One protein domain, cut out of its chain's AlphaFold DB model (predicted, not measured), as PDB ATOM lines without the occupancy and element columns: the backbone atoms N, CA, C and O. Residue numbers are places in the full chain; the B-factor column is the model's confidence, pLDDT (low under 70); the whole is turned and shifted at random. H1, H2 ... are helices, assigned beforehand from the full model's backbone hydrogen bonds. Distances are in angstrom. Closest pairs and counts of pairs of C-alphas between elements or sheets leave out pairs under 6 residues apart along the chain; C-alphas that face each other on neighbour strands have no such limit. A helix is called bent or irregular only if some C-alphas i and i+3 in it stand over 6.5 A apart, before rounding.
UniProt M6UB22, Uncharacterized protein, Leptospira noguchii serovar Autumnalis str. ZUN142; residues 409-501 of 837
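AT A GLANCE: This is residues 409 to 501 of the 837 residues of an uncharacterized protein of Leptospira noguchii serovar Autumnalis str. ZUN142 (UniProt M6UB22). An elongated body of helices that lie roughly along one long axis: H3 is in the middle, with H2 folded back beside part of it, and the hairpin of H5 and H6 adds a second pair toward the other end. H1 lies more loosely beside H2 and H3, and its beginning makes one end of the long axis, while tiny H4 turns the corner from H3 to H5 near the other end. The printed part has 93 residues, with six named helices in the order H1 to H6 and no named strand, and the class is all helix. It is compact, with a radius of gyration of the C-alphas of 13.2 A, and it spans 45 by 28 by 20 A.

HOW THE PARTS SIT: H1, residues 409 to 424, is the longest helix. It is close to but not clearly touching H2, residues 433 to 442; the closest C-alphas are those of Phe 419 and Ile 436, 6.2 A apart, and the tilt is 37 degrees, only just steep, opposite ways. H3, residues 446 to 457, is the hub, touching three helices. H1, H2 and H3 form an up and down bundle, each helix running against the one before. H2 and H3 form a helical hairpin at a shallow tilt of 27 degrees; they touch with residues 446 to 449 alone of H3, closest at the C-alphas of Phe 440 and Cys 449, 6.2 A. H3 also touches H6, residues 484 to 498, the same way at a shallow tilt of 1 degree; the closest C-alphas, of Ile 457 and Ala 493, are 6.1 A apart. H5, residues 468 to 479, and H6 form another helical hairpin, at a shallow tilt of 23 degrees, touching closest at the C-alphas of Leu 475 and Cys 494, 6.7 A. H4, residues 462 to 465, touches H3 only at the corner, closest at the C-alphas of Leu 456 and Lys 462, 5.2 A. H1 is apart from H4, H5 and H6. Each O i to N i+4 pair is within hydrogen-bond range in H2, H3 and H5, against 11 of 12 in H1 and 9 of 11 in H6; H4 is too short for such a pair.

IN THESE COORDINATES: H1 begins at C-alpha 409 (116.627, 85.889, 165.644) and is 22.3 A long. H2 measures 14.3 A, H3 15.9 A, H4 5.8 A and H5 16.2 A from first to last C-alpha. H3 begins at C-alpha 446 (129.227, 96.482, 169.684). H6, 21.3 A long, ends at C-alpha 498 (135.737, 118.960, 183.328); it is irregular, but only just, with C-alphas 485 and 488 6.54 A apart.

THE WHOLE: The two C-alphas farthest apart, of Asp 410 and Lys 501, are 44.6 A apart. The printed part has no cut. The link from H1 to H2 is short, and the other four links are tight. The mean pLDDT of the printed part is 79.9; residues 424 to 431, 480 and 482 to 484 are under 70.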
ATOM      1  N   GLU A 409     115.873  84.720 166.133       86.69
ATOM      2  CA  GLU A 409     116.627  85.889 165.644       86.69
ATOM      3  C   GLU A 409     115.739  86.994 165.044       86.69
ATOM      4  O   GLU A 409     116.067  88.172 165.169       86.69
ATOM      5  N   ASP A 410     114.584  86.656 164.466       88.69
ATOM      6  CA  ASP A 410     113.648  87.652 163.923       88.69
ATOM      7  C   ASP A 410     113.116  88.604 165.005       88.69
ATOM      8  O   ASP A 410     113.040  89.815 164.801       88.69
ATOM      9  N   TYR A 411     112.779  88.074 166.186       91.00
ATOM     10  CA  TYR A 411     112.305  88.883 167.314       91.00
ATOM     11  C   TYR A 411     113.432  89.768 167.867       91.00
ATOM     12  O   TYR A 411     113.197  90.932 168.201       91.00
ATOM     13  N   VAL A 412     114.663  89.242 167.905       89.44
ATOM     14  CA  VAL A 412     115.878  89.999 168.261       89.44
ATOM     15  C   VAL A 412     116.089  91.153 167.284       89.44
ATOM     16  O   VAL A 412     116.368  92.278 167.706       89.44
ATOM     17  N   LYS A 413     115.911  90.903 165.982       89.88
ATOM     18  CA  LYS A 413     116.034  91.916 164.931       89.88
ATOM     19  C   LYS A 413     115.000  93.034 165.088       89.88
ATOM     20  O   LYS A 413     115.384  94.196 165.075       89.88
ATOM     21  N   ILE A 414     113.730  92.706 165.329       92.44
ATOM     22  CA  ILE A 414     112.665  93.708 165.537       92.44
ATOM     23  C   ILE A 414     112.992  94.632 166.714       92.44
ATOM     24  O   ILE A 414     112.863  95.853 166.596       92.44
ATOM     25  N   LEU A 415     113.439  94.067 167.840       92.06
ATOM     26  CA  LEU A 415     113.828  94.861 169.006       92.06
ATOM     27  C   LEU A 415     115.025  95.770 168.685       92.06
ATOM     28  O   LEU A 415     114.994  96.965 168.972       92.06
ATOM     29  N   ASN A 416     116.041  95.211 168.021       89.31
ATOM     30  CA  ASN A 416     117.223  95.937 167.569       89.31
ATOM     31  C   ASN A 416     116.882  97.114 166.648       89.31
ATOM     32  O   ASN A 416     117.486  98.179 166.792       89.31
ATOM     33  N   ASP A 417     115.962  96.931 165.705       89.06
ATOM     34  CA  ASP A 417     115.580  97.953 164.731       89.06
ATOM     35  C   ASP A 417     114.814  99.095 165.417       89.06
ATOM     36  O   ASP A 417     115.190 100.255 165.261       89.06
ATOM     37  N   ASN A 418     113.843  98.786 166.286       90.69
ATOM     38  CA  ASN A 418     113.105  99.804 167.052       90.69
ATOM     39  C   ASN A 418     114.018 100.631 167.967       90.69
ATOM     40  O   ASN A 418     113.935 101.859 167.988       90.69
ATOM     41  N   PHE A 419     114.917  99.970 168.700       88.88
ATOM     42  CA  PHE A 419     115.870 100.647 169.582       88.88
ATOM     43  C   PHE A 419     116.862 101.527 168.816       88.88
ATOM     44  O   PHE A 419     117.243 102.588 169.305       88.88
ATOM     45  N   SER A 420     117.256 101.117 167.606       84.31
ATOM     46  CA  SER A 420     118.140 101.924 166.754       84.31
ATOM     47  C   SER A 420     117.412 103.158 166.218       84.31
ATOM     48  O   SER A 420     117.950 104.264 166.270       84.31
ATOM     49  N   SER A 421     116.171 102.986 165.753       83.62
ATOM     50  CA  SER A 421     115.361 104.078 165.212       83.62
ATOM     51  C   SER A 421     115.055 105.151 166.261       83.62
ATOM     52  O   SER A 421     115.141 106.339 165.949       83.62
ATOM     53  N   HIS A 422     114.808 104.763 167.520       81.75
ATOM     54  CA  HIS A 422     114.485 105.700 168.608       81.75
ATOM     55  C   HIS A 422     115.553 106.782 168.837       81.75
ATOM     56  O   HIS A 422     115.201 107.933 169.081       81.75
ATOM     57  N   TYR A 423     116.844 106.455 168.695       74.88
ATOM     58  CA  TYR A 423     117.942 107.431 168.829       74.88
ATOM     59  C   TYR A 423     118.438 108.018 167.499       74.88
ATOM     60  O   TYR A 423     119.247 108.955 167.490       74.88
ATOM     61  N   SER A 424     117.924 107.524 166.370       67.31
ATOM     62  CA  SER A 424     118.152 108.134 165.056       67.31
ATOM     63  C   SER A 424     117.328 109.419 164.867       67.31
ATOM     64  O   SER A 424     117.792 110.374 164.239       67.31
ATOM     65  N   GLU A 425     116.155 109.507 165.503       54.44
ATOM     66  CA  GLU A 425     115.213 110.618 165.364       54.44
ATOM     67  C   GLU A 425     115.274 111.580 166.563       54.44
ATOM     68  O   GLU A 425     114.688 111.327 167.603       54.44
ATOM     69  N   LYS A 426     115.978 112.712 166.402       51.41
ATOM     70  CA  LYS A 426     115.798 114.020 167.090       51.41
ATOM     71  C   LYS A 426     115.532 114.126 168.617       51.41
ATOM     72  O   LYS A 426     115.377 115.256 169.071       51.41
ATOM     73  N   LYS A 427     115.528 113.072 169.430       53.59
ATOM     74  CA  LYS A 427     115.267 113.178 170.876       53.59
ATOM     75  C   LYS A 427     116.535 113.457 171.684       53.59
ATOM     76  O   LYS A 427     117.637 113.061 171.292       53.59
ATOM     77  N   SER A 428     116.353 114.165 172.798       56.03
ATOM     78  CA  SER A 428     117.260 114.129 173.942       56.03
ATOM     79  C   SER A 428     117.383 112.691 174.448       56.03
ATOM     80  O   SER A 428     116.519 111.847 174.200       56.03
ATOM     81  N   TYR A 429     118.489 112.391 175.116       65.12
ATOM     82  CA  TYR A 429     118.667 111.098 175.761       65.12
ATOM     83  C   TYR A 429     117.655 111.006 176.899       65.12
ATOM     84  O   TYR A 429     117.678 111.818 177.816       65.12
ATOM     85  N   ASP A 430     116.728 110.062 176.781       69.00
ATOM     86  CA  ASP A 430     115.670 109.821 177.751       69.00
ATOM     87  C   ASP A 430     116.054 108.685 178.706       69.00
ATOM     88  O   ASP A 430     117.112 108.050 178.611       69.00
ATOM     89  N   SER A 431     115.155 108.395 179.638       68.12
ATOM     90  CA  SER A 431     115.307 107.336 180.633       68.12
ATOM     91  C   SER A 431     115.445 105.921 180.033       68.12
ATOM     92  O   SER A 431     115.825 104.985 180.745       68.12
ATOM     93  N   PHE A 432     115.213 105.737 178.724       77.38
ATOM     94  CA  PHE A 432     115.393 104.458 178.028       77.38
ATOM     95  C   PHE A 432     116.846 104.182 177.619       77.38
ATOM     96  O   PHE A 432     117.174 103.033 177.308       77.38
ATOM     97  N   PHE A 433     117.737 105.178 177.659       77.44
ATOM     98  CA  PHE A 433     119.076 105.054 177.076       77.44
ATOM     99  C   PHE A 433     119.885 103.914 177.694       77.44
ATOM    100  O   PHE A 433     120.423 103.077 176.974       77.44
ATOM    101  N   ILE A 434     119.898 103.825 179.026       75.81
ATOM    102  CA  ILE A 434     120.603 102.768 179.762       75.81
ATOM    103  C   ILE A 434     120.099 101.383 179.352       75.81
ATOM    104  O   ILE A 434     120.883 100.455 179.167       75.81
ATOM    105  N   LEU A 435     118.781 101.236 179.209       79.69
ATOM    106  CA  LEU A 435     118.151  99.973 178.831       79.69
ATOM    107  C   LEU A 435     118.594  99.549 177.431       79.69
ATOM    108  O   LEU A 435     119.050  98.421 177.248       79.69
ATOM    109  N   ILE A 436     118.474 100.459 176.464       84.00
ATOM    110  CA  ILE A 436     118.819 100.207 175.063       84.00
ATOM    111  C   ILE A 436     120.320  99.926 174.919       84.00
ATOM    112  O   ILE A 436     120.723  99.010 174.202       84.00
ATOM    113  N   TRP A 437     121.146 100.660 175.664       79.12
ATOM    114  CA  TRP A 437     122.585 100.451 175.742       79.12
ATOM    115  C   TRP A 437     122.949  99.039 176.214       79.12
ATOM    116  O   TRP A 437     123.660  98.313 175.514       79.12
ATOM    117  N   TYR A 438     122.438  98.623 177.379       77.12
ATOM    118  CA  TYR A 438     122.709  97.288 177.918       77.12
ATOM    119  C   TYR A 438     122.196  96.183 176.998       77.12
ATOM    120  O   TYR A 438     122.863  95.161 176.851       77.12
ATOM    121  N   TRP A 439     121.061  96.398 176.328       84.69
ATOM    122  CA  TRP A 439     120.561  95.460 175.331       84.69
ATOM    123  C   TRP A 439     121.567  95.226 174.196       84.69
ATOM    124  O   TRP A 439     121.866  94.074 173.867       84.69
ATOM    125  N   PHE A 440     122.121  96.289 173.605       84.06
ATOM    126  CA  PHE A 440     123.110  96.150 172.533       84.06
ATOM    127  C   PHE A 440     124.409  95.495 173.014       84.06
ATOM    128  O   PHE A 440     124.961  94.659 172.300       84.06
ATOM    129  N   LEU A 441     124.851  95.787 174.240       76.81
ATOM    130  CA  LEU A 441     126.011  95.122 174.834       76.81
ATOM    131  C   LEU A 441     125.787  93.618 175.034       76.81
ATOM    132  O   LEU A 441     126.587  92.805 174.574       76.81
ATOM    133  N   GLU A 442     124.689  93.235 175.688       76.56
ATOM    134  CA  GLU A 442     124.385  91.830 175.986       76.56
ATOM    135  C   GLU A 442     124.085  91.006 174.727       76.56
ATOM    136  O   GLU A 442     124.283  89.794 174.728       76.56
ATOM    137  N   SER A 443     123.613  91.650 173.655       77.12
ATOM    138  CA  SER A 443     123.424  91.025 172.337       77.12
ATOM    139  C   SER A 443     124.684  91.048 171.459       77.12
ATOM    140  O   SER A 443     124.613  90.674 170.290       77.12
ATOM    141  N   HIS A 444     125.837  91.456 172.007       78.00
ATOM    142  CA  HIS A 444     127.125  91.575 171.311       78.00
ATOM    143  C   HIS A 444     127.095  92.485 170.069       78.00
ATOM    144  O   HIS A 444     127.900  92.333 169.150       78.00
ATOM    145  N   ASN A 445     126.202  93.477 170.045       80.94
ATOM    146  CA  ASN A 445     126.060  94.434 168.953       80.94
ATOM    147  C   ASN A 445     126.925  95.687 169.185       80.94
ATOM    148  O   ASN A 445     126.438  96.812 169.307       80.94
ATOM    149  N   ILE A 446     128.238  95.467 169.281       80.12
ATOM    150  CA  ILE A 446     129.227  96.482 169.684       80.12
ATOM    151  C   ILE A 446     129.284  97.659 168.697       80.12
ATOM    152  O   ILE A 446     129.503  98.796 169.109       80.12
ATOM    153  N   GLU A 447     129.027  97.423 167.408       82.94
ATOM    154  CA  GLU A 447     128.952  98.487 166.399       82.94
ATOM    155  C   GLU A 447     127.845  99.500 166.727       82.94
ATOM    156  O   GLU A 447     128.088 100.707 166.723       82.94
ATOM    157  N   LYS A 448     126.648  99.026 167.102       82.62
ATOM    158  CA  LYS A 448     125.539  99.901 167.509       82.62
ATOM    159  C   LYS A 448     125.858 100.672 168.785       82.62
ATOM    160  O   LYS A 448     125.550 101.859 168.855       82.62
ATOM    161  N   CYS A 449     126.520 100.038 169.755       79.19
ATOM    162  CA  CYS A 449     127.034 100.727 170.940       79.19
ATOM    163  C   CYS A 449     128.009 101.852 170.555       79.19
ATOM    164  O   CYS A 449     127.843 102.991 170.985       79.19
ATOM    165  N   ASN A 450     128.994 101.571 169.702       80.56
ATOM    166  CA  ASN A 450     129.982 102.564 169.285       80.56
ATOM    167  C   ASN A 450     129.354 103.727 168.510       80.56
ATOM    168  O   ASN A 450     129.677 104.875 168.802       80.56
ATOM    169  N   ASN A 451     128.434 103.447 167.585       82.12
ATOM    170  CA  ASN A 451     127.711 104.476 166.834       82.12
ATOM    171  C   ASN A 451     126.864 105.357 167.758       82.12
ATOM    172  O   ASN A 451     126.822 106.575 167.600       82.12
ATOM    173  N   LEU A 452     126.217 104.746 168.756       81.25
ATOM    174  CA  LEU A 452     125.402 105.461 169.730       81.25
ATOM    175  C   LEU A 452     126.253 106.359 170.645       81.25
ATOM    176  O   LEU A 452     125.842 107.488 170.913       81.25
ATOM    177  N   LEU A 453     127.437 105.902 171.083       83.56
ATOM    178  CA  LEU A 453     128.389 106.749 171.819       83.56
ATOM    179  C   LEU A 453     128.955 107.862 170.947       83.56
ATOM    180  O   LEU A 453     129.038 108.991 171.411       83.56
ATOM    181  N   GLU A 454     129.337 107.571 169.706       84.12
ATOM    182  CA  GLU A 454     129.922 108.570 168.809       84.12
ATOM    183  C   GLU A 454     128.948 109.724 168.557       84.12
ATOM    184  O   GLU A 454     129.287 110.893 168.715       84.12
ATOM    185  N   HIS A 455     127.688 109.390 168.276       82.75
ATOM    186  CA  HIS A 455     126.623 110.375 168.095       82.75
ATOM    187  C   HIS A 455     126.335 111.199 169.358       82.75
ATOM    188  O   HIS A 455     125.929 112.362 169.269       82.75
ATOM    189  N   LEU A 456     126.536 110.603 170.538       82.88
ATOM    190  CA  LEU A 456     126.266 111.234 171.828       82.88
ATOM    191  C   LEU A 456     127.423 112.114 172.311       82.88
ATOM    192  O   LEU A 456     127.245 113.317 172.492       82.88
ATOM    193  N   ILE A 457     128.573 111.480 172.561       86.75
ATOM    194  CA  ILE A 457     129.738 112.002 173.287       86.75
ATOM    195  C   ILE A 457     130.992 112.138 172.418       86.75
ATOM    196  O   ILE A 457     132.014 112.587 172.934       86.75
ATOM    197  N   GLY A 458     130.941 111.758 171.134       84.06
ATOM    198  CA  GLY A 458     132.047 111.974 170.196       84.06
ATOM    199  C   GLY A 458     132.421 113.454 170.075       84.06
ATOM    200  O   GLY A 458     131.780 114.323 170.670       84.06
ATOM    201  N   GLU A 459     133.444 113.785 169.289       81.81
ATOM    202  CA  GLU A 459     133.947 115.167 169.187       81.81
ATOM    203  C   GLU A 459     132.843 116.174 168.818       81.81
ATOM    204  O   GLU A 459     132.691 117.205 169.481       81.81
ATOM    205  N   SER A 460     132.008 115.814 167.839       81.31
ATOM    206  CA  SER A 460     130.816 116.554 167.406       81.31
ATOM    207  C   SER A 460     129.512 116.022 168.017       81.31
ATOM    208  O   SER A 460     128.428 116.240 167.466       81.31
ATOM    209  N   GLY A 461     129.615 115.277 169.117       83.06
ATOM    210  CA  GLY A 461     128.495 114.643 169.798       83.06
ATOM    211  C   GLY A 461     127.415 115.646 170.203       83.06
ATOM    212  O   GLY A 461     127.686 116.811 170.512       83.06
ATOM    213  N   LYS A 462     126.156 115.202 170.204       82.56
ATOM    214  CA  LYS A 462     125.009 116.068 170.525       82.56
ATOM    215  C   LYS A 462     125.078 116.666 171.928       82.56
ATOM    216  O   LYS A 462     124.613 117.790 172.112       82.56
ATOM    217  N   ILE A 463     125.674 115.948 172.883       83.69
ATOM    218  CA  ILE A 463     125.725 116.351 174.292       83.69
ATOM    219  C   ILE A 463     126.387 117.721 174.480       83.69
ATOM    220  O   ILE A 463     126.008 118.475 175.368       83.69
ATOM    221  N   TRP A 464     127.329 118.099 173.608       84.50
ATOM    222  CA  TRP A 464     128.069 119.358 173.723       84.50
ATOM    223  C   TRP A 464     127.195 120.597 173.487       84.50
ATOM    224  O   TRP A 464     127.556 121.685 173.933       84.50
ATOM    225  N   LYS A 465     126.013 120.418 172.881       81.75
ATOM    226  CA  LYS A 465     125.015 121.469 172.627       81.75
ATOM    227  C   LYS A 465     123.931 121.567 173.705       81.75
ATOM    228  O   LYS A 465     123.057 122.414 173.580       81.75
ATOM    229  N   TYR A 466     123.951 120.688 174.707       81.19
ATOM    230  CA  TYR A 466     122.975 120.678 175.799       81.19
ATOM    231  C   TYR A 466     123.387 121.601 176.948       81.19
ATOM    232  O   TYR A 466     124.533 122.073 177.004       81.19
ATOM    233  N   SER A 467     122.448 121.845 177.863       83.19
ATOM    234  CA  SER A 467     122.715 122.556 179.113       83.19
ATOM    235  C   SER A 467     123.724 121.798 179.984       83.19
ATOM    236  O   SER A 467     124.002 120.609 179.779       83.19
ATOM    237  N   LEU A 468     124.312 122.493 180.959       85.56
ATOM    238  CA  LEU A 468     125.288 121.888 181.868       85.56
ATOM    239  C   LEU A 468     124.696 120.718 182.675       85.56
ATOM    240  O   LEU A 468     125.358 119.694 182.853       85.56
ATOM    241  N   GLU A 469     123.457 120.862 183.143       82.56
ATOM    242  CA  GLU A 469     122.750 119.855 183.943       82.56
ATOM    243  C   GLU A 469     122.483 118.590 183.128       82.56
ATOM    244  O   GLU A 469     122.878 117.501 183.541       82.56
ATOM    245  N   GLU A 470     121.943 118.736 181.915       79.12
ATOM    246  CA  GLU A 470     121.706 117.614 180.998       79.12
ATOM    247  C   GLU A 470     123.010 116.883 180.644       79.12
ATOM    248  O   GLU A 470     123.064 115.650 180.664       79.12
ATOM    249  N   LYS A 471     124.095 117.627 180.363       84.50
ATOM    250  CA  LYS A 471     125.435 117.049 180.148       84.50
ATOM    251  C   LYS A 471     125.855 116.196 181.345       84.50
ATOM    252  O   LYS A 471     126.304 115.062 181.168       84.50
ATOM    253  N   ASN A 472     125.709 116.739 182.553       85.44
ATOM    254  CA  ASN A 472     126.095 116.071 183.788       85.44
ATOM    255  C   ASN A 472     125.274 114.803 184.043       85.44
ATOM    256  O   ASN A 472     125.842 113.766 184.373       85.44
ATOM    257  N   GLU A 473     123.954 114.867 183.875       78.69
ATOM    258  CA  GLU A 473     123.062 113.721 184.060       78.69
ATOM    259  C   GLU A 473     123.394 112.591 183.086       78.69
ATOM    260  O   GLU A 473     123.584 111.446 183.505       78.69
ATOM    261  N   ILE A 474     123.557 112.911 181.801       78.69
ATOM    262  CA  ILE A 474     123.903 111.922 180.777       78.69
ATOM    263  C   ILE A 474     125.283 111.315 181.054       78.69
ATOM    264  O   ILE A 474     125.445 110.098 180.965       78.69
ATOM    265  N   LEU A 475     126.287 112.116 181.425       83.56
ATOM    266  CA  LEU A 475     127.622 111.594 181.742       83.56
ATOM    267  C   LEU A 475     127.641 110.773 183.035       83.56
ATOM    268  O   LEU A 475     128.325 109.750 183.080       83.56
ATOM    269  N   LYS A 476     126.858 111.144 184.058       78.25
ATOM    270  CA  LYS A 476     126.648 110.322 185.261       78.25
ATOM    271  C   LYS A 476     126.034 108.977 184.884       78.25
ATOM    272  O   LYS A 476     126.542 107.941 185.308       78.25
ATOM    273  N   ILE A 477     125.021 108.975 184.020       73.12
ATOM    274  CA  ILE A 477     124.419 107.756 183.473       73.12
ATOM    275  C   ILE A 477     125.470 106.910 182.738       73.12
ATOM    276  O   ILE A 477     125.618 105.723 183.031       73.12
ATOM    277  N   LEU A 478     126.238 107.508 181.826       77.44
ATOM    278  CA  LEU A 478     127.272 106.810 181.060       77.44
ATOM    279  C   LEU A 478     128.384 106.252 181.949       77.44
ATOM    280  O   LEU A 478     128.880 105.161 181.689       77.44
ATOM    281  N   SER A 479     128.746 106.952 183.025       73.75
ATOM    282  CA  SER A 479     129.774 106.504 183.970       73.75
ATOM    283  C   SER A 479     129.407 105.204 184.697       73.75
ATOM    284  O   SER A 479     130.287 104.519 185.213       73.75
ATOM    285  N   THR A 480     128.124 104.817 184.687       67.69
ATOM    286  CA  THR A 480     127.675 103.513 185.203       67.69
ATOM    287  C   THR A 480     128.015 102.338 184.280       67.69
ATOM    288  O   THR A 480     127.907 101.184 184.696       67.69
ATOM    289  N   ILE A 481     128.434 102.599 183.038       71.44
ATOM    290  CA  ILE A 481     128.801 101.572 182.059       71.44
ATOM    291  C   ILE A 481     130.214 101.068 182.364       71.44
ATOM    292  O   ILE A 481     131.183 101.821 182.318       71.44
ATOM    293  N   SER A 482     130.347  99.768 182.628       62.94
ATOM    294  CA  SER A 482     131.607  99.133 183.048       62.94
ATOM    295  C   SER A 482     132.382  98.422 181.928       62.94
ATOM    296  O   SER A 482     133.456  97.878 182.181       62.94
ATOM    297  N   GLU A 483     131.870  98.421 180.694       69.25
ATOM    298  CA  GLU A 483     132.482  97.698 179.573       69.25
ATOM    299  C   GLU A 483     133.821  98.322 179.125       69.25
ATOM    300  O   GLU A 483     133.845  99.497 178.738       69.25
ATOM    301  N   PRO A 484     134.939  97.562 179.103       67.12
ATOM    302  CA  PRO A 484     136.282  98.108 178.875       67.12
ATOM    303  C   PRO A 484     136.461  98.876 177.560       67.12
ATOM    304  O   PRO A 484     137.167  99.882 177.535       67.12
ATOM    305  N   GLN A 485     135.827  98.417 176.475       70.44
ATOM    306  CA  GLN A 485     135.967  99.019 175.140       70.44
ATOM    307  C   GLN A 485     135.314 100.408 175.060       70.44
ATOM    308  O   GLN A 485     135.839 101.305 174.404       70.44
ATOM    309  N   SER A 486     134.208 100.603 175.777       72.88
ATOM    310  CA  SER A 486     133.466 101.868 175.836       72.88
ATOM    311  C   SER A 486     134.031 102.832 176.881       72.88
ATOM    312  O   SER A 486     133.873 104.048 176.764       72.88
ATOM    313  N   LEU A 487     134.720 102.293 177.893       75.12
ATOM    314  CA  LEU A 487     135.249 103.041 179.030       75.12
ATOM    315  C   LEU A 487     136.223 104.149 178.610       75.12
ATOM    316  O   LEU A 487     136.242 105.200 179.239       75.12
ATOM    317  N   TYR A 488     137.027 103.927 177.564       81.62
ATOM    318  CA  TYR A 488     137.981 104.929 177.078       81.62
ATOM    319  C   TYR A 488     137.263 106.183 176.561       81.62
ATOM    320  O   TYR A 488     137.528 107.274 177.057       81.62
ATOM    321  N   LYS A 489     136.287 106.016 175.657       82.44
ATOM    322  CA  LYS A 489     135.505 107.136 175.104       82.44
ATOM    323  C   LYS A 489     134.714 107.874 176.182       82.44
ATOM    324  O   LYS A 489     134.677 109.098 176.198       82.44
ATOM    325  N   ILE A 490     134.098 107.134 177.107       84.00
ATOM    326  CA  ILE A 490     133.355 107.734 178.223       84.00
ATOM    327  C   ILE A 490     134.307 108.522 179.128       84.00
ATOM    328  O   ILE A 490     133.996 109.650 179.489       84.00
ATOM    329  N   LYS A 491     135.490 107.978 179.452       83.44
ATOM    330  CA  LYS A 491     136.510 108.688 180.239       83.44
ATOM    331  C   LYS A 491     136.991 109.955 179.544       83.44
ATOM    332  O   LYS A 491     137.083 110.984 180.202       83.44
ATOM    333  N   GLU A 492     137.263 109.894 178.248       84.88
ATOM    334  CA  GLU A 492     137.658 111.051 177.446       84.88
ATOM    335  C   GLU A 492     136.572 112.135 177.457       84.88
ATOM    336  O   GLU A 492     136.854 113.296 177.753       84.88
ATOM    337  N   ALA A 493     135.305 111.753 177.270       86.88
ATOM    338  CA  ALA A 493     134.177 112.671 177.383       86.88
ATOM    339  C   ALA A 493     134.031 113.250 178.802       86.88
ATOM    340  O   ALA A 493     133.819 114.451 178.954       86.88
ATOM    341  N   CYS A 494     134.198 112.441 179.853       84.69
ATOM    342  CA  CYS A 494     134.191 112.912 181.241       84.69
ATOM    343  C   CYS A 494     135.345 113.883 181.534       84.69
ATOM    344  O   CYS A 494     135.144 114.835 182.288       84.69
ATOM    345  N   MET A 495     136.529 113.672 180.946       84.50
ATOM    346  CA  MET A 495     137.666 114.595 181.039       84.50
ATOM    347  C   MET A 495     137.374 115.899 180.299       84.50
ATOM    348  O   MET A 495     137.535 116.972 180.874       84.50
ATOM    349  N   ARG A 496     136.862 115.828 179.064       86.00
ATOM    350  CA  ARG A 496     136.419 117.004 178.301       86.00
ATOM    351  C   ARG A 496     135.339 117.785 179.045       86.00
ATOM    352  O   ARG A 496     135.353 119.014 179.043       86.00
ATOM    353  N   PHE A 497     134.427 117.094 179.722       87.62
ATOM    354  CA  PHE A 497     133.386 117.727 180.521       87.62
ATOM    355  C   PHE A 497     133.942 118.526 181.703       87.62
ATOM    356  O   PHE A 497     133.365 119.559 182.025       87.62
ATOM    357  N   GLN A 498     135.089 118.146 182.286       85.06
ATOM    358  CA  GLN A 498     135.737 118.960 183.328       85.06
ATOM    359  C   GLN A 498     136.063 120.375 182.832       85.06
ATOM    360  O   GLN A 498     135.937 121.342 183.576       85.06
ATOM    361  N   TRP A 499     136.403 120.516 181.550       86.00
ATOM    362  CA  TRP A 499     136.659 121.810 180.912       86.00
ATOM    363  C   TRP A 499     135.389 122.592 180.558       86.00
ATOM    364  O   TRP A 499     135.465 123.786 180.285       86.00
ATOM    365  N   HIS A 500     134.226 121.942 180.610       86.38
ATOM    366  CA  HIS A 500     132.905 122.553 180.447       86.38
ATOM    367  C   HIS A 500     132.212 122.819 181.791       86.38
ATOM    368  O   HIS A 500     131.050 123.209 181.803       86.38
ATOM    369  N   LYS A 501     132.888 122.592 182.929       86.69
ATOM    370  CA  LYS A 501     132.288 122.750 184.265       86.69
ATOM    371  C   LYS A 501     131.914 124.180 184.615       86.69
ATOM    372  O   LYS A 501     131.112 124.368 185.516       86.69
TER     373      LYS A 501